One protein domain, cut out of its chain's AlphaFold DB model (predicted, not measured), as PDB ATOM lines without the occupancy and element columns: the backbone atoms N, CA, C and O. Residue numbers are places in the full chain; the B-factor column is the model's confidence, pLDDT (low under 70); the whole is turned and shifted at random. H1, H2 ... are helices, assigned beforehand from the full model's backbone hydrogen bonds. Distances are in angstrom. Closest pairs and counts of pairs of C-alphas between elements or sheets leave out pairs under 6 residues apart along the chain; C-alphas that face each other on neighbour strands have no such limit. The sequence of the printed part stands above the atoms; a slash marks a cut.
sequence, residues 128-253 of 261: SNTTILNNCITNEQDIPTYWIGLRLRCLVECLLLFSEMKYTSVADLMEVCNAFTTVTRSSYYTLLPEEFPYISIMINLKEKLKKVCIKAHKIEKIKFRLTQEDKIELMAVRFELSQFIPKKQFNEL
ATOM      1  N   SER A 128     173.747 142.237 123.995       88.94
ATOM      2  CA  SER A 128     174.641 141.924 122.875       88.94
ATOM      3  C   SER A 128     174.605 142.987 121.771       88.94
ATOM      4  O   SER A 128     175.338 142.864 120.793       88.94
ATOM      5  N   ASN A 129     173.770 144.023 121.905       92.12
ATOM      6  CA  ASN A 129     173.502 145.004 120.851       92.12
ATOM      7  C   ASN A 129     174.763 145.737 120.392       92.12
ATOM      8  O   ASN A 129     174.969 145.869 119.192       92.12
ATOM      9  N   THR A 130     175.633 146.154 121.316       91.44
ATOM     10  CA  THR A 130     176.914 146.794 120.965       91.44
ATOM     11  C   THR A 130     177.790 145.875 120.108       91.44
ATOM     12  O   THR A 130     178.335 146.311 119.095       91.44
ATOM     13  N   THR A 131     177.897 144.594 120.472       90.88
ATOM     14  CA  THR A 131     178.681 143.598 119.724       90.88
ATOM     15  C   THR A 131     178.060 143.298 118.363       90.88
ATOM     16  O   THR A 131     178.768 143.249 117.360       90.88
ATOM     17  N   ILE A 132     176.736 143.135 118.307       91.88
ATOM     18  CA  ILE A 132     176.002 142.892 117.062       91.88
ATOM     19  C   ILE A 132     176.147 144.093 116.122       91.88
ATOM     20  O   ILE A 132     176.517 143.922 114.965       91.88
ATOM     21  N   LEU A 133     175.943 145.311 116.629       91.50
ATOM     22  CA  LEU A 133     176.125 146.547 115.871       91.50
ATOM     23  C   LEU A 133     177.556 146.669 115.340       91.50
ATOM     24  O   LEU A 133     177.737 147.030 114.180       91.50
ATOM     25  N   ASN A 134     178.559 146.363 116.170       90.50
ATOM     26  CA  ASN A 134     179.949 146.345 115.731       90.50
ATOM     27  C   ASN A 134     180.118 145.398 114.542       90.50
ATOM     28  O   ASN A 134     180.631 145.831 113.521       90.50
ATOM     29  N   ASN A 135     179.603 144.168 114.629       89.56
ATOM     30  CA  ASN A 135     179.671 143.205 113.530       89.56
ATOM     31  C   ASN A 135     178.985 143.730 112.257       89.56
ATOM     32  O   ASN A 135     179.556 143.613 111.176       89.56
ATOM     33  N   CYS A 136     177.814 144.369 112.371       88.50
ATOM     34  CA  CYS A 136     177.141 144.992 111.225       88.50
ATOM     35  C   CYS A 136     177.992 146.102 110.580       88.50
ATOM     36  O   CYS A 136     178.013 146.235 109.364       88.50
ATOM     37  N   ILE A 137     178.719 146.896 111.373       85.81
ATOM     38  CA  ILE A 137     179.526 148.020 110.871       85.81
ATOM     39  C   ILE A 137     180.890 147.558 110.332       85.81
ATOM     40  O   ILE A 137     181.373 148.094 109.333       85.81
ATOM     41  N   THR A 138     181.535 146.587 110.986       76.56
ATOM     42  CA  THR A 138     182.895 146.138 110.653       76.56
ATOM     43  C   THR A 138     182.949 145.198 109.461       76.56
ATOM     44  O   THR A 138     184.006 145.095 108.844       76.56
ATOM     45  N   ASN A 139     181.847 144.514 109.143       65.44
ATOM     46  CA  ASN A 139     181.863 143.436 108.159       65.44
ATOM     47  C   ASN A 139     182.068 143.878 106.705       65.44
ATOM     48  O   ASN A 139     182.359 142.999 105.915       65.44
ATOM     49  N   GLU A 140     181.981 145.172 106.367       50.34
ATOM     50  CA  GLU A 140     182.521 145.819 105.147       50.34
ATOM     51  C   GLU A 140     181.737 147.112 104.911       50.34
ATOM     52  O   GLU A 140     180.605 147.025 104.460       50.34
ATOM     53  N   GLN A 141     182.309 148.292 105.210       60.62
ATOM     54  CA  GLN A 141     181.784 149.626 104.837       60.62
ATOM     55  C   GLN A 141     180.253 149.684 104.657       60.62
ATOM     56  O   GLN A 141     179.780 150.121 103.609       60.62
ATOM     57  N   ASP A 142     179.485 149.200 105.640       78.69
ATOM     58  CA  ASP A 142     178.057 148.951 105.439       78.69
ATOM     59  C   ASP A 142     177.333 150.297 105.465       78.69
ATOM     60  O   ASP A 142     176.932 150.820 106.513       78.69
ATOM     61  N   ILE A 143     177.271 150.914 104.281       88.31
ATOM     62  CA  ILE A 143     176.671 152.222 104.048       88.31
ATOM     63  C   ILE A 143     175.236 152.215 104.596       88.31
ATOM     64  O   ILE A 143     174.934 153.145 105.345       88.31
ATOM     65  N   PRO A 144     174.375 151.208 104.320       91.88
ATOM     66  CA  PRO A 144     173.087 151.045 104.997       91.88
ATOM     67  C   PRO A 144     173.134 151.145 106.521       91.88
ATOM     68  O   PRO A 144     172.505 152.048 107.083       91.88
ATOM     69  N   THR A 145     173.899 150.285 107.193       93.31
ATOM     70  CA  THR A 145     173.962 150.268 108.663       93.31
ATOM     71  C   THR A 145     174.459 151.595 109.222       93.31
ATOM     72  O   THR A 145     173.849 152.156 110.137       93.31
ATOM     73  N   TYR A 146     175.525 152.158 108.650       92.19
ATOM     74  CA  TYR A 146     176.057 153.444 109.090       92.19
ATOM     75  C   TYR A 146     175.064 154.590 108.839       92.19
ATOM     76  O   TYR A 146     174.858 155.453 109.698       92.19
ATOM     77  N   TRP A 147     174.405 154.601 107.676       93.44
ATOM     78  CA  TRP A 147     173.415 155.610 107.301       93.44
ATOM     79  C   TRP A 147     172.212 155.582 108.249       93.44
ATOM     80  O   TRP A 147     171.785 156.639 108.733       93.44
ATOM     81  N   ILE A 148     171.695 154.393 108.557       95.56
ATOM     82  CA  ILE A 148     170.590 154.213 109.500       95.56
ATOM     83  C   ILE A 148     171.036 154.569 110.919       95.56
ATOM     84  O   ILE A 148     170.365 155.370 111.572       95.56
ATOM     85  N   GLY A 149     172.185 154.063 111.372       95.31
ATOM     86  CA  GLY A 149     172.733 154.324 112.704       95.31
ATOM     87  C   GLY A 149     172.940 155.814 112.981       95.31
ATOM     88  O   GLY A 149     172.545 156.307 114.039       95.31
ATOM     89  N   LEU A 150     173.464 156.568 112.005       95.31
ATOM     90  CA  LEU A 150     173.621 158.026 112.084       95.31
ATOM     91  C   LEU A 150     172.300 158.751 112.325       95.31
ATOM     92  O   LEU A 150     172.211 159.629 113.188       95.31
ATOM     93  N   ARG A 151     171.264 158.380 111.572       96.94
ATOM     94  CA  ARG A 151     169.947 159.014 111.683       96.94
ATOM     95  C   ARG A 151     169.249 158.585 112.957       96.94
ATOM     96  O   ARG A 151     168.749 159.446 113.667       96.94
ATOM     97  N   LEU A 152     169.301 157.304 113.307       97.69
ATOM     98  CA  LEU A 152     168.749 156.808 114.560       97.69
ATOM     99  C   LEU A 152     169.374 157.517 115.766       97.69
ATOM    100  O   LEU A 152     168.636 158.042 116.595       97.69
ATOM    101  N   ARG A 153     170.710 157.629 115.826       97.12
ATOM    102  CA  ARG A 153     171.407 158.337 116.913       97.12
ATOM    103  C   ARG A 153     170.903 159.773 117.052       97.12
ATOM    104  O   ARG A 153     170.629 160.227 118.161       97.12
ATOM    105  N   CYS A 154     170.774 160.484 115.933       97.94
ATOM    106  CA  CYS A 154     170.275 161.855 115.929       97.94
ATOM    107  C   CYS A 154     168.810 161.945 116.385       97.94
ATOM    108  O   CYS A 154     168.474 162.804 117.194       97.94
ATOM    109  N   LEU A 155     167.936 161.070 115.886       98.19
ATOM    110  CA  LEU A 155     166.511 161.092 116.218       98.19
ATOM    111  C   LEU A 155     166.264 160.747 117.690       98.19
ATOM    112  O   LEU A 155     165.447 161.394 118.344       98.19
ATOM    113  N   VAL A 156     167.005 159.779 118.230       98.19
ATOM    114  CA  VAL A 156     166.971 159.430 119.656       98.19
ATOM    115  C   VAL A 156     167.417 160.610 120.521       98.19
ATOM    116  O   VAL A 156     166.754 160.920 121.509       98.19
ATOM    117  N   GLU A 157     168.484 161.320 120.134       97.38
ATOM    118  CA  GLU A 157     168.907 162.547 120.825       97.38
ATOM    119  C   GLU A 157     167.781 163.592 120.835       97.38
ATOM    120  O   GLU A 157     167.494 164.159 121.887       97.38
ATOM    121  N   CYS A 158     167.103 163.816 119.701       97.75
ATOM    122  CA  CYS A 158     165.977 164.751 119.631       97.75
ATOM    123  C   CYS A 158     164.848 164.363 120.593       97.75
ATOM    124  O   CYS A 158     164.358 165.215 121.331       97.75
ATOM    125  N   LEU A 159     164.457 163.085 120.631       98.06
ATOM    126  CA  LEU A 159     163.392 162.616 121.523       98.06
ATOM    127  C   LEU A 159     163.757 162.767 123.002       98.06
ATOM    128  O   LEU A 159     162.928 163.224 123.793       98.06
ATOM    129  N   LEU A 160     164.995 162.432 123.373       97.88
ATOM    130  CA  LEU A 160     165.493 162.634 124.732       97.88
ATOM    131  C   LEU A 160     165.467 164.121 125.101       97.88
ATOM    132  O   LEU A 160     164.930 164.471 126.151       97.88
ATOM    133  N   LEU A 161     165.948 165.000 124.217       97.25
ATOM    134  CA  LEU A 161     165.918 166.449 124.430       97.25
ATOM    135  C   LEU A 161     164.489 166.971 124.599       97.25
ATOM    136  O   LEU A 161     164.211 167.670 125.570       97.25
ATOM    137  N   PHE A 162     163.569 166.601 123.707       97.12
ATOM    138  CA  PHE A 162     162.166 167.001 123.802       97.12
ATOM    139  C   PHE A 162     161.518 166.539 125.108       97.12
ATOM    140  O   PHE A 162     160.686 167.256 125.655       97.12
ATOM    141  N   SER A 163     161.907 165.374 125.633       96.94
ATOM    142  CA  SER A 163     161.347 164.833 126.879       96.94
ATOM    143  C   SER A 163     161.748 165.611 128.143       96.94
ATOM    144  O   SER A 163     161.080 165.502 129.181       96.94
ATOM    145  N   GLU A 164     162.828 166.392 128.053       96.00
ATOM    146  CA  GLU A 164     163.329 167.266 129.117       96.00
ATOM    147  C   GLU A 164     162.819 168.707 128.988       96.00
ATOM    148  O   GLU A 164     162.854 169.475 129.953       96.00
ATOM    149  N   MET A 165     162.304 169.093 127.817       95.31
ATOM    150  CA  MET A 165     161.760 170.431 127.607       95.31
ATOM    151  C   MET A 165     160.462 170.643 128.397       95.31
ATOM    152  O   MET A 165     159.674 169.727 128.643       95.31
ATOM    153  N   LYS A 166     160.212 171.900 128.794       95.38
ATOM    154  CA  LYS A 166     158.940 172.274 129.435       95.38
ATOM    155  C   LYS A 166     157.773 172.073 128.465       95.38
ATOM    156  O   LYS A 166     156.760 171.492 128.850       95.38
ATOM    157  N   TYR A 167     157.957 172.527 127.226       95.81
ATOM    158  CA  TYR A 167     157.035 172.355 126.111       95.81
ATOM    159  C   TYR A 167     157.823 172.164 124.816       95.81
ATOM    160  O   TYR A 167     158.861 172.800 124.627       95.81
ATOM    161  N   THR A 168     157.281 171.346 123.923       96.56
ATOM    162  CA  THR A 168     157.826 171.031 122.602       96.56
ATOM    163  C   THR A 168     156.825 171.476 121.548       96.56
ATOM    164  O   THR A 168     155.625 171.235 121.696       96.56
ATOM    165  N   SER A 169     157.310 172.128 120.493       96.62
ATOM    166  CA  SER A 169     156.500 172.457 119.318       96.62
ATOM    167  C   SER A 169     155.993 171.174 118.661       96.62
ATOM    168  O   SER A 169     156.757 170.235 118.435       96.62
ATOM    169  N   VAL A 170     154.698 171.122 118.348       95.94
ATOM    170  CA  VAL A 170     154.118 169.986 117.621       95.94
ATOM    171  C   VAL A 170     154.705 169.897 116.214       95.94
ATOM    172  O   VAL A 170     154.901 168.788 115.726       95.94
ATOM    173  N   ALA A 171     155.067 171.030 115.599       96.25
ATOM    174  CA  ALA A 171     155.750 171.045 114.307       96.25
ATOM    175  C   ALA A 171     157.102 170.313 114.377       96.25
ATOM    176  O   ALA A 171     157.323 169.386 113.604       96.25
ATOM    177  N   ASP A 172     157.947 170.627 115.364       96.06
ATOM    178  CA  ASP A 172     159.260 169.982 115.539       96.06
ATOM    179  C   ASP A 172     159.109 168.475 115.817       96.06
ATOM    180  O   ASP A 172     159.860 167.638 115.314       96.06
ATOM    181  N   LEU A 173     158.092 168.097 116.602       96.00
ATOM    182  CA  LEU A 173     157.791 166.692 116.873       96.00
ATOM    183  C   LEU A 173     157.326 165.952 115.609       96.00
ATOM    184  O   LEU A 173     157.707 164.799 115.379       96.00
ATOM    185  N   MET A 174     156.526 166.617 114.771       95.88
ATOM    186  CA  MET A 174     156.112 166.107 113.467       95.88
ATOM    187  C   MET A 174     157.297 165.966 112.511       95.88
ATOM    188  O   MET A 174     157.350 164.971 111.793       95.88
ATOM    189  N   GLU A 175     158.268 166.879 112.524       96.44
ATOM    190  CA  GLU A 175     159.496 166.745 111.732       96.44
ATOM    191  C   GLU A 175     160.288 165.496 112.127       96.44
ATOM    192  O   GLU A 175     160.659 164.703 111.260       96.44
ATOM    193  N   VAL A 176     160.470 165.249 113.428       96.94
ATOM    194  CA  VAL A 176     161.121 164.019 113.913       96.94
ATOM    195  C   VAL A 176     160.306 162.773 113.532       96.94
ATOM    196  O   VAL A 176     160.874 161.762 113.115       96.94
ATOM    197  N   CYS A 177     158.974 162.838 113.594       97.00
ATOM    198  CA  CYS A 177     158.085 161.754 113.160       97.00
ATOM    199  C   CYS A 177     158.202 161.452 111.663       97.00
ATOM    200  O   CYS A 177     158.256 160.287 111.245       97.00
ATOM    201  N   ASN A 178     158.258 162.499 110.847       95.62
ATOM    202  CA  ASN A 178     158.454 162.390 109.413       95.62
ATOM    203  C   ASN A 178     159.843 161.830 109.112       95.62
ATOM    204  O   ASN A 178     159.952 160.934 108.285       95.62
ATOM    205  N   ALA A 179     160.877 162.247 109.842       96.69
ATOM    206  CA  ALA A 179     162.219 161.699 109.697       96.69
ATOM    207  C   ALA A 179     162.270 160.192 110.002       96.69
ATOM    208  O   ALA A 179     162.808 159.441 109.192       96.69
ATOM    209  N   PHE A 180     161.643 159.707 111.083       97.19
ATOM    210  CA  PHE A 180     161.501 158.258 111.318       97.19
ATOM    211  C   PHE A 180     160.763 157.551 110.173       97.19
ATOM    212  O   PHE A 180     161.142 156.455 109.752       97.19
ATOM    213  N   THR A 181     159.715 158.180 109.641       95.88
ATOM    214  CA  THR A 181     158.967 157.642 108.497       95.88
ATOM    215  C   THR A 181     159.847 157.545 107.252       95.88
ATOM    216  O   THR A 181     159.847 156.509 106.595       95.88
ATOM    217  N   THR A 182     160.637 158.575 106.955       95.75
ATOM    218  CA  THR A 182     161.574 158.598 105.826       95.75
ATOM    219  C   THR A 182     162.677 157.562 105.997       95.75
ATOM    220  O   THR A 182     162.955 156.817 105.065       95.75
ATOM    221  N   VAL A 183     163.261 157.448 107.193       95.88
ATOM    222  CA  VAL A 183     164.284 156.438 107.492       95.88
ATOM    223  C   VAL A 183     163.731 155.031 107.272       95.88
ATOM    224  O   VAL A 183     164.313 154.272 106.511       95.88
ATOM    225  N   THR A 184     162.578 154.696 107.857       95.81
ATOM    226  CA  THR A 184     161.984 153.345 107.739       95.81
ATOM    227  C   THR A 184     161.455 152.998 106.345       95.81
ATOM    228  O   THR A 184     161.128 151.845 106.088       95.81
ATOM    229  N   ARG A 185     161.344 153.982 105.445       95.31
ATOM    230  CA  ARG A 185     160.963 153.791 104.036       95.31
ATOM    231  C   ARG A 185     162.147 153.857 103.070       95.31
ATOM    232  O   ARG A 185     161.946 153.650 101.879       95.31
ATOM    233  N   SER A 186     163.336 154.197 103.563       95.12
ATOM    234  CA  SER A 186     164.531 154.348 102.733       95.12
ATOM    235  C   SER A 186     165.010 153.013 102.176       95.12
ATOM    236  O   SER A 186     164.784 151.959 102.780       95.12
ATOM    237  N   SER A 187     165.734 153.069 101.058       94.25
ATOM    238  CA  SER A 187     166.380 151.879 100.498       94.25
ATOM    239  C   SER A 187     167.400 151.286 101.478       94.25
ATOM    240  O   SER A 187     167.432 150.072 101.680       94.25
ATOM    241  N   TYR A 188     168.129 152.140 102.203       94.00
ATOM    242  CA  TYR A 188     169.064 151.722 103.249       94.00
ATOM    243  C   TYR A 188     168.405 150.898 104.358       94.00
ATOM    244  O   TYR A 188     169.018 149.963 104.853       94.00
ATOM    245  N   TYR A 189     167.156 151.189 104.733       95.12
ATOM    246  CA  TYR A 189     166.463 150.398 105.754       95.12
ATOM    247  C   TYR A 189     166.151 148.980 105.268       95.12
ATOM    248  O   TYR A 189     166.258 148.030 106.034       95.12
ATOM    249  N   THR A 190     165.790 148.829 103.992       93.19
ATOM    250  CA  THR A 190     165.515 147.509 103.397       93.19
ATOM    251  C   THR A 190     166.770 146.665 103.191       93.19
ATOM    252  O   THR A 190     166.666 145.451 103.068       93.19
ATOM    253  N   LEU A 191     167.938 147.312 103.152       93.06
ATOM    254  CA  LEU A 191     169.247 146.684 102.979       93.06
ATOM    255  C   LEU A 191     169.963 146.424 104.311       93.06
ATOM    256  O   LEU A 191     171.124 146.027 104.297       93.06
ATOM    257  N   LEU A 192     169.310 146.676 105.450       93.06
ATOM    258  CA  LEU A 192     169.899 146.377 106.751       93.06
ATOM    259  C   LEU A 192     170.132 144.868 106.914       93.06
ATOM    260  O   LEU A 192     169.275 144.080 106.502       93.06
ATOM    261  N   PRO A 193     171.229 144.467 107.579       92.00
ATOM    262  CA  PRO A 193     171.410 143.094 108.034       92.00
ATOM    263  C   PRO A 193     170.234 142.638 108.903       92.00
ATOM    264  O   PRO A 193     169.683 143.430 109.676       92.00
ATOM    265  N   GLU A 194     169.875 141.358 108.810       90.06
ATOM    266  CA  GLU A 194     168.783 140.771 109.600       90.06
ATOM    267  C   GLU A 194     169.046 140.911 111.105       90.06
ATOM    268  O   GLU A 194     168.132 141.138 111.897       90.06
ATOM    269  N   GLU A 195     170.318 140.864 111.493       91.62
ATOM    270  CA  GLU A 195     170.772 140.974 112.869       91.62
ATOM    271  C   GLU A 195     170.795 142.417 113.392       91.62
ATOM    272  O   GLU A 195     171.095 142.621 114.566       91.62
ATOM    273  N   PHE A 196     170.498 143.439 112.576       94.38
ATOM    274  CA  PHE A 196     170.593 144.832 113.023       94.38
ATOM    275  C   PHE A 196     169.728 145.078 114.283       94.38
ATOM    276  O   PHE A 196     168.502 144.921 114.247       94.38
ATOM    277  N   PRO A 197     170.316 145.524 115.412       94.75
ATOM    278  CA  PRO A 197     169.694 145.338 116.727       94.75
ATOM    279  C   PRO A 197     168.534 146.299 117.030       94.75
ATOM    280  O   PRO A 197     167.805 146.104 118.000       94.75
ATOM    281  N   TYR A 198     168.340 147.351 116.224       96.81
ATOM    282  CA  TYR A 198     167.428 148.453 116.563       96.81
ATOM    283  C   TYR A 198     166.189 148.570 115.666       96.81
ATOM    284  O   TYR A 198     165.457 149.559 115.766       96.81
ATOM    285  N   ILE A 199     165.912 147.574 114.815       96.38
ATOM    286  CA  ILE A 199     164.730 147.557 113.931       96.38
ATOM    287  C   ILE A 199     163.435 147.751 114.737       96.38
ATOM    288  O   ILE A 199     162.614 148.619 114.425       96.38
ATOM    289  N   SER A 200     163.262 146.973 115.807       95.62
ATOM    290  CA  SER A 200     162.064 147.009 116.655       95.62
ATOM    291  C   SER A 200     161.876 148.374 117.323       95.62
ATOM    292  O   SER A 200     160.785 148.945 117.269       95.62
ATOM    293  N   ILE A 201     162.950 148.938 117.878       95.94
ATOM    294  CA  ILE A 201     162.961 150.262 118.513       95.94
ATOM    295  C   ILE A 201     162.551 151.340 117.508       95.94
ATOM    296  O   ILE A 201     161.684 152.163 117.807       95.94
ATOM    297  N   MET A 202     163.092 151.317 116.289       97.56
ATOM    298  CA  MET A 202     162.736 152.282 115.244       97.56
ATOM    299  C   MET A 202     161.250 152.243 114.884       97.56
ATOM    300  O   MET A 202     160.605 153.292 114.793       97.56
ATOM    301  N   ILE A 203     160.693 151.044 114.697       96.69
ATOM    302  CA  ILE A 203     159.271 150.862 114.383       96.69
ATOM    303  C   ILE A 203     158.408 151.336 115.556       96.69
ATOM    304  O   ILE A 203     157.474 152.118 115.355       96.69
ATOM    305  N   ASN A 204     158.745 150.924 116.778       96.25
ATOM    306  CA  ASN A 204     157.994 151.272 117.981       96.25
ATOM    307  C   ASN A 204     157.973 152.783 118.223       96.25
ATOM    308  O   ASN A 204     156.907 153.350 118.471       96.25
ATOM    309  N   LEU A 205     159.123 153.453 118.107       96.50
ATOM    310  CA  LEU A 205     159.218 154.905 118.254       96.50
ATOM    311  C   LEU A 205     158.412 155.627 117.181       96.50
ATOM    312  O   LEU A 205     157.654 156.535 117.515       96.50
ATOM    313  N   LYS A 206     158.514 155.200 115.917       96.69
ATOM    314  CA  LYS A 206     157.730 155.773 114.815       96.69
ATOM    315  C   LYS A 206     156.231 155.699 115.103       96.69
ATOM    316  O   LYS A 206     155.538 156.709 114.996       96.69
ATOM    317  N   GLU A 207     155.722 154.532 115.493       96.69
ATOM    318  CA  GLU A 207     154.289 154.346 115.744       96.69
ATOM    319  C   GLU A 207     153.813 155.089 117.000       96.69
ATOM    320  O   GLU A 207     152.759 155.731 116.975       96.69
ATOM    321  N   LYS A 208     154.594 155.066 118.091       95.00
ATOM    322  CA  LYS A 208     154.309 155.855 119.301       95.00
ATOM    323  C   LYS A 208     154.249 157.349 118.971       95.00
ATOM    324  O   LYS A 208     153.278 158.019 119.322       95.00
ATOM    325  N   LEU A 209     155.242 157.858 118.248       95.94
ATOM    326  CA  LEU A 209     155.347 159.271 117.899       95.94
ATOM    327  C   LEU A 209     154.222 159.712 116.960       95.94
ATOM    328  O   LEU A 209     153.592 160.740 117.195       95.94
ATOM    329  N   LYS A 210     153.884 158.888 115.964       96.12
ATOM    330  CA  LYS A 210     152.753 159.131 115.062       96.12
ATOM    331  C   LYS A 210     151.439 159.272 115.828       96.12
ATOM    332  O   LYS A 210     150.674 160.197 115.559       96.12
ATOM    333  N   LYS A 211     151.187 158.405 116.818       96.12
ATOM    334  CA  LYS A 211     150.002 158.508 117.688       96.12
ATOM    335  C   LYS A 211     149.983 159.826 118.465       96.12
ATOM    336  O   LYS A 211     148.925 160.448 118.550       96.12
ATOM    337  N   VAL A 212     151.123 160.260 119.005       95.06
ATOM    338  CA  VAL A 212     151.234 161.546 119.717       95.06
ATOM    339  C   VAL A 212     150.946 162.714 118.771       95.06
ATOM    340  O   VAL A 212     150.089 163.539 119.078       95.06
ATOM    341  N   CYS A 213     151.575 162.750 117.594       94.75
ATOM    342  CA  CYS A 213     151.383 163.813 116.606       94.75
ATOM    343  C   CYS A 213     149.931 163.912 116.113       94.75
ATOM    344  O   CYS A 213     149.400 165.012 116.012       94.75
ATOM    345  N   ILE A 214     149.256 162.782 115.860       95.12
ATOM    346  CA  ILE A 214     147.839 162.774 115.444       95.12
ATOM    347  C   ILE A 214     146.952 163.397 116.523       95.12
ATOM    348  O   ILE A 214     146.093 164.224 116.226       95.12
ATOM    349  N   LYS A 215     147.173 163.027 117.788       94.75
ATOM    350  CA  LYS A 215     146.396 163.550 118.919       94.75
ATOM    351  C   LYS A 215     146.670 165.031 119.174       94.75
ATOM    352  O   LYS A 215     145.770 165.755 119.588       94.75
ATOM    353  N   ALA A 216     147.892 165.477 118.898       92.88
ATOM    354  CA  ALA A 216     148.342 166.845 119.101       92.88
ATOM    355  C   ALA A 216     148.176 167.757 117.869       92.88
ATOM    356  O   ALA A 216     148.506 168.931 117.962       92.88
ATOM    357  N   HIS A 217     147.648 167.271 116.738       88.94
ATOM    358  CA  HIS A 217     147.688 167.972 115.443       88.94
ATOM    359  C   HIS A 217     147.073 169.388 115.436       88.94
ATOM    360  O   HIS A 217     147.449 170.219 114.616       88.94
ATOM    361  N   LYS A 218     146.133 169.681 116.344       92.44
ATOM    362  CA  LYS A 218     145.490 171.005 116.468       92.44
ATOM    363  C   LYS A 218     146.117 171.903 117.542       92.44
ATOM    364  O   LYS A 218     145.608 172.991 117.794       92.44
ATOM    365  N   ILE A 219     147.166 171.436 118.210       94.69
ATOM    366  CA  ILE A 219     147.834 172.121 119.316       94.69
ATOM    367  C   ILE A 219     149.186 172.624 118.804       94.69
ATOM    368  O   ILE A 219     149.869 171.923 118.067       94.69
ATOM    369  N   GLU A 220     149.593 173.831 119.191       95.25
ATOM    370  CA  GLU A 220     150.899 174.374 118.787       95.25
ATOM    371  C   GLU A 220     152.050 173.725 119.570       95.25
ATOM    372  O   GLU A 220     153.094 173.397 119.009       95.25
ATOM    373  N   LYS A 221     151.867 173.537 120.883       96.56
ATOM    374  CA  LYS A 221     152.897 173.038 121.802       96.56
ATOM    375  C   LYS A 221     152.322 172.031 122.783       96.56
ATOM    376  O   LYS A 221     151.227 172.225 123.301       96.56
ATOM    377  N   ILE A 222     153.091 170.993 123.087       96.12
ATOM    378  CA  ILE A 222     152.718 169.962 124.059       96.12
ATOM    379  C   ILE A 222     153.838 169.723 125.064       96.12
ATOM    380  O   ILE A 222     155.014 169.939 124.777       96.12
ATOM    381  N   LYS A 223     153.489 169.218 126.246       96.25
ATOM    382  CA  LYS A 223     154.466 168.682 127.196       96.25
ATOM    383  C   LYS A 223     154.803 167.245 126.793       96.25
ATOM    384  O   LYS A 223     154.188 166.297 127.269       96.25
ATOM    385  N   PHE A 224     155.756 167.080 125.879       96.25
ATOM    386  CA  PHE A 224     156.201 165.753 125.455       96.25
ATOM    387  C   PHE A 224     156.978 165.064 126.585       96.25
ATOM    388  O   PHE A 224     157.894 165.648 127.164       96.25
ATOM    389  N   ARG A 225     156.611 163.824 126.920       94.88
ATOM    390  CA  ARG A 225     157.266 163.031 127.966       94.88
ATOM    391  C   ARG A 225     157.462 161.602 127.492       94.88
ATOM    392  O   ARG A 225     156.553 160.993 126.939       94.88
ATOM    393  N   LEU A 226     158.658 161.091 127.745       96.00
ATOM    394  CA  LEU A 226     158.979 159.676 127.626       96.00
ATOM    395  C   LEU A 226     158.743 159.007 128.979       96.00
ATOM    396  O   LEU A 226     158.974 159.629 130.022       96.00
ATOM    397  N   THR A 227     158.310 157.748 128.954       95.19
ATOM    398  CA  THR A 227     158.281 156.912 130.159       95.19
ATOM    399  C   THR A 227     159.705 156.690 130.667       95.19
ATOM    400  O   THR A 227     160.679 156.891 129.938       95.19
ATOM    401  N   GLN A 228     159.846 156.288 131.928       95.00
ATOM    402  CA  GLN A 228     161.160 155.994 132.491       95.00
ATOM    403  C   GLN A 228     161.847 154.857 131.721       95.00
ATOM    404  O   GLN A 228     163.019 154.977 131.385       95.00
ATOM    405  N   GLU A 229     161.101 153.809 131.376       95.00
ATOM    406  CA  GLU A 229     161.558 152.687 130.555       95.00
ATOM    407  C   GLU A 229     162.013 153.143 129.166       95.00
ATOM    408  O   GLU A 229     163.127 152.815 128.768       95.00
ATOM    409  N   ASP A 230     161.211 153.960 128.467       95.56
ATOM    410  CA  ASP A 230     161.585 154.481 127.149       95.56
ATOM    411  C   ASP A 230     162.856 155.342 127.263       95.56
ATOM    412  O   ASP A 230     163.752 155.237 126.433       95.56
ATOM    413  N   LYS A 231     162.996 156.166 128.313       96.62
ATOM    414  CA  LYS A 231     164.229 156.943 128.537       96.62
ATOM    415  C   LYS A 231     165.443 156.049 128.761       96.62
ATOM    416  O   LYS A 231     166.489 156.332 128.186       96.62
ATOM    417  N   ILE A 232     165.318 155.012 129.587       96.81
ATOM    418  CA  ILE A 232     166.397 154.057 129.868       96.81
ATOM    419  C   ILE A 232     166.845 153.380 128.567       96.81
ATOM    420  O   ILE A 232     168.032 153.414 128.241       96.81
ATOM    421  N   GLU A 233     165.898 152.838 127.797       96.69
ATOM    422  CA  GLU A 233     166.170 152.170 126.519       96.69
ATOM    423  C   GLU A 233     166.828 153.134 125.521       96.69
ATOM    424  O   GLU A 233     167.880 152.834 124.960       96.69
ATOM    425  N   LEU A 234     166.282 154.343 125.360       97.81
ATOM    426  CA  LEU A 234     166.840 155.351 124.458       97.81
ATOM    427  C   LEU A 234     168.223 155.847 124.889       97.81
ATOM    428  O   LEU A 234     169.066 156.127 124.034       97.81
ATOM    429  N   MET A 235     168.484 155.962 126.192       97.62
ATOM    430  CA  MET A 235     169.810 156.316 126.695       97.62
ATOM    431  C   MET A 235     170.832 155.213 126.427       97.62
ATOM    432  O   MET A 235     171.955 155.543 126.038       97.62
ATOM    433  N   ALA A 236     170.446 153.942 126.571       97.19
ATOM    434  CA  ALA A 236     171.290 152.811 126.202       97.19
ATOM    435  C   ALA A 236     171.586 152.827 124.695       97.19
ATOM    436  O   ALA A 236     172.745 152.959 124.314       97.19
ATOM    437  N   VAL A 237     170.562 152.860 123.835       97.50
ATOM    438  CA  VAL A 237     170.719 152.918 122.365       97.50
ATOM    439  C   VAL A 237     171.625 154.073 121.936       97.50
ATOM    440  O   VAL A 237     172.523 153.915 121.110       97.50
ATOM    441  N   ARG A 238     171.422 155.260 122.518       96.81
ATOM    442  CA  ARG A 238     172.262 156.435 122.266       96.81
ATOM    443  C   ARG A 238     173.724 156.179 122.632       96.81
ATOM    444  O   ARG A 238     174.603 156.625 121.892       96.81
ATOM    445  N   PHE A 239     173.975 155.553 123.779       96.38
ATOM    446  CA  PHE A 239     175.320 155.227 124.241       96.38
ATOM    447  C   PHE A 239     175.987 154.214 123.306       96.38
ATOM    448  O   PHE A 239     177.081 154.482 122.818       96.38
ATOM    449  N   GLU A 240     175.311 153.117 122.979       95.38
ATOM    450  CA  GLU A 240     175.841 152.065 122.104       95.38
ATOM    451  C   GLU A 240     176.174 152.602 120.705       95.38
ATOM    452  O   GLU A 240     177.300 152.461 120.229       95.38
ATOM    453  N   LEU A 241     175.243 153.337 120.081       95.38
ATOM    454  CA  LEU A 241     175.485 153.987 118.789       95.38
ATOM    455  C   LEU A 241     176.650 154.978 118.860       95.38
ATOM    456  O   LEU A 241     177.372 155.151 117.879       95.38
ATOM    457  N   SER A 242     176.850 155.645 120.001       95.12
ATOM    458  CA  SER A 242     177.900 156.656 120.136       95.12
ATOM    459  C   SER A 242     179.321 156.118 120.062       95.12
ATOM    460  O   SER A 242     180.222 156.914 119.797       95.12
ATOM    461  N   GLN A 243     179.498 154.808 120.245       92.62
ATOM    462  CA  GLN A 243     180.793 154.143 120.136       92.62
ATOM    463  C   GLN A 243     181.301 154.081 118.688       92.62
ATOM    464  O   GLN A 243     182.508 154.080 118.466       92.62
ATOM    465  N   PHE A 244     180.397 154.077 117.702       91.69
ATOM    466  CA  PHE A 244     180.744 153.858 116.288       91.69
ATOM    467  C   PHE A 244     180.321 155.005 115.369       91.69
ATOM    468  O   PHE A 244     180.965 155.299 114.365       91.69
ATOM    469  N   ILE A 245     179.211 155.657 115.697       92.50
ATOM    470  CA  ILE A 245     178.560 156.652 114.853       92.50
ATOM    471  C   ILE A 245     178.820 158.026 115.455       92.50
ATOM    472  O   ILE A 245     178.563 158.166 116.641       92.50
ATOM    473  N   PRO A 246     179.251 159.066 114.720       92.50
ATOM    474  CA  PRO A 246     179.481 160.400 115.274       92.50
ATOM    475  C   PRO A 246     178.178 161.138 115.617       92.50
ATOM    476  O   PRO A 246     177.092 160.810 115.139       92.50
ATOM    477  N   LYS A 247     178.280 162.176 116.456       93.69
ATOM    478  CA  LYS A 247     177.145 163.064 116.735       93.69
ATOM    479  C   LYS A 247     176.924 163.991 115.541       93.69
ATOM    480  O   LYS A 247     177.873 164.601 115.058       93.69
ATOM    481  N   LYS A 248     175.667 164.134 115.126       93.94
ATOM    482  CA  LYS A 248     175.241 165.028 114.046       93.94
ATOM    483  C   LYS A 248     173.972 165.771 114.454       93.94
ATOM    484  O   LYS A 248     173.183 165.227 115.227       93.94
ATOM    485  N   GLN A 249     173.807 167.012 114.007       92.38
ATOM    486  CA  GLN A 249     172.591 167.783 114.267       92.38
ATOM    487  C   GLN A 249     171.474 167.375 113.301       92.38
ATOM    488  O   GLN A 249     171.735 166.910 112.191       92.38
ATOM    489  N   PHE A 250     170.220 167.574 113.714       93.56
ATOM    490  CA  PHE A 250     169.054 167.175 112.922       93.56
ATOM    491  C   PHE A 250     169.004 167.869 111.554       93.56
ATOM    492  O   PHE A 250     168.794 167.215 110.540       93.56
ATOM    493  N   ASN A 251     169.296 169.169 111.512       90.94
ATOM    494  CA  ASN A 251     169.358 169.970 110.283       90.94
ATOM    495  C   ASN A 251     170.537 169.617 109.357       90.94
ATOM    496  O   ASN A 251     170.579 170.076 108.222       90.94
ATOM    497  N   GLU A 252     171.507 168.832 109.825       90.94
ATOM    498  CA  GLU A 252     172.621 168.353 109.005       90.94
ATOM    499  C   GLU A 252     172.306 166.978 108.378       90.94
ATOM    500  O   GLU A 252     173.090 166.471 107.566       90.94
ATOM    501  N   LEU A 253     171.206 166.323 108.775       89.94
ATOM    502  CA  LEU A 253     170.798 165.040 108.211       89.94
ATOM    503  C   LEU A 253     170.331 165.221 106.765       89.94
ATOM    504  O   LEU A 253     169.394 165.958 106.491       89.94
TER     505      LEU A 253
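This is residues 128 to 253 of the 261 residues of an uncharacterized protein of Bacteroidetes bacterium (UniProt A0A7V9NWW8). What does the model look like? The long helix H2 runs through the middle, H3 folds back beside it as a hairpin, H5 packs on H3 and H6 packs on H2, and these four curve round until H5 and H6 come near each other. H1 sits at the end where H2 begins and H6 ends, small H4 packs on the first residues of H2, and residues 243 to 253 run back over H2 on the side away from H5. What is it made of? The printed part has 126 residues with six named helices, H1 to H6 in chain order, and no named strand; the class is all helix. It is compact, with a radius of gyration of the C-alphas of 14.5 A, and elongated, spanning 46 by 28 by 24 A.

What does the longest helix touch? H2, residues 143 to 164, is the hub and touches four helices. With residues 148 to 158 alone it touches residues 176 to 183 of H3, residues 170 to 185, in a helical hairpin at a shallow tilt of 21 degrees, opposite ways; the closest C-alphas, of Leu 155 and Val 176, are 6.6 A apart. H6, residues 228 to 242, touches H2 at a steep tilt of 40 degrees, opposite ways, with the C-alphas of Arg 153 and Arg 238 closest at 5.7 A. Where is H5? H5, residues 199 to 216, touches H3, opposite ways at a shallow tilt of 34 degrees, only just short of steep; the C-alphas of Phe 180 and Lys 206 are closest at 5.7 A. H2, H3 and H5 form an up-and-down bundle, each helix running against the one before it. And the smaller helices? H1, residues 129 to 138, and H2 touch only at the corner, and only just, with 3 pairs of C-alphas within 8 A, the closest those of Ile 137 and Thr 145 at 6.4 A; H2 does so with residues 145 to 146 alone. H4, residues 187 to 190, touches residues 143 to 148 of H2 alone, the C-alphas of Pro 144 and Tyr 188 being closest at 4.4 A. How regular are the backbones? In H1, H2, H3, H5 and H6 every O i to N i+4 pair is within hydrogen-bond range; H4 is too short for such a pair.

How long are the longer helices? From first to last C-alpha H2 measures 32.1 A, H5 25.8 A, H3 22.2 A and H6 20.8 A. Where are the anchor points? H1 begins at C-alpha 129, (173.502, 145.004, 120.851), and H6 ends at C-alpha 242, (177.900, 156.656, 120.136).

How large is it, and is it cut? The two C-alphas farthest apart, of Asn 139 and Lys 218, are 46.4 A apart, and the printed part has no cut. Which link is long? H5 to H6, with 11 residues. Where is confidence low? Residues 139 to 141 are under 70, while the mean pLDDT of the printed part is 93.7.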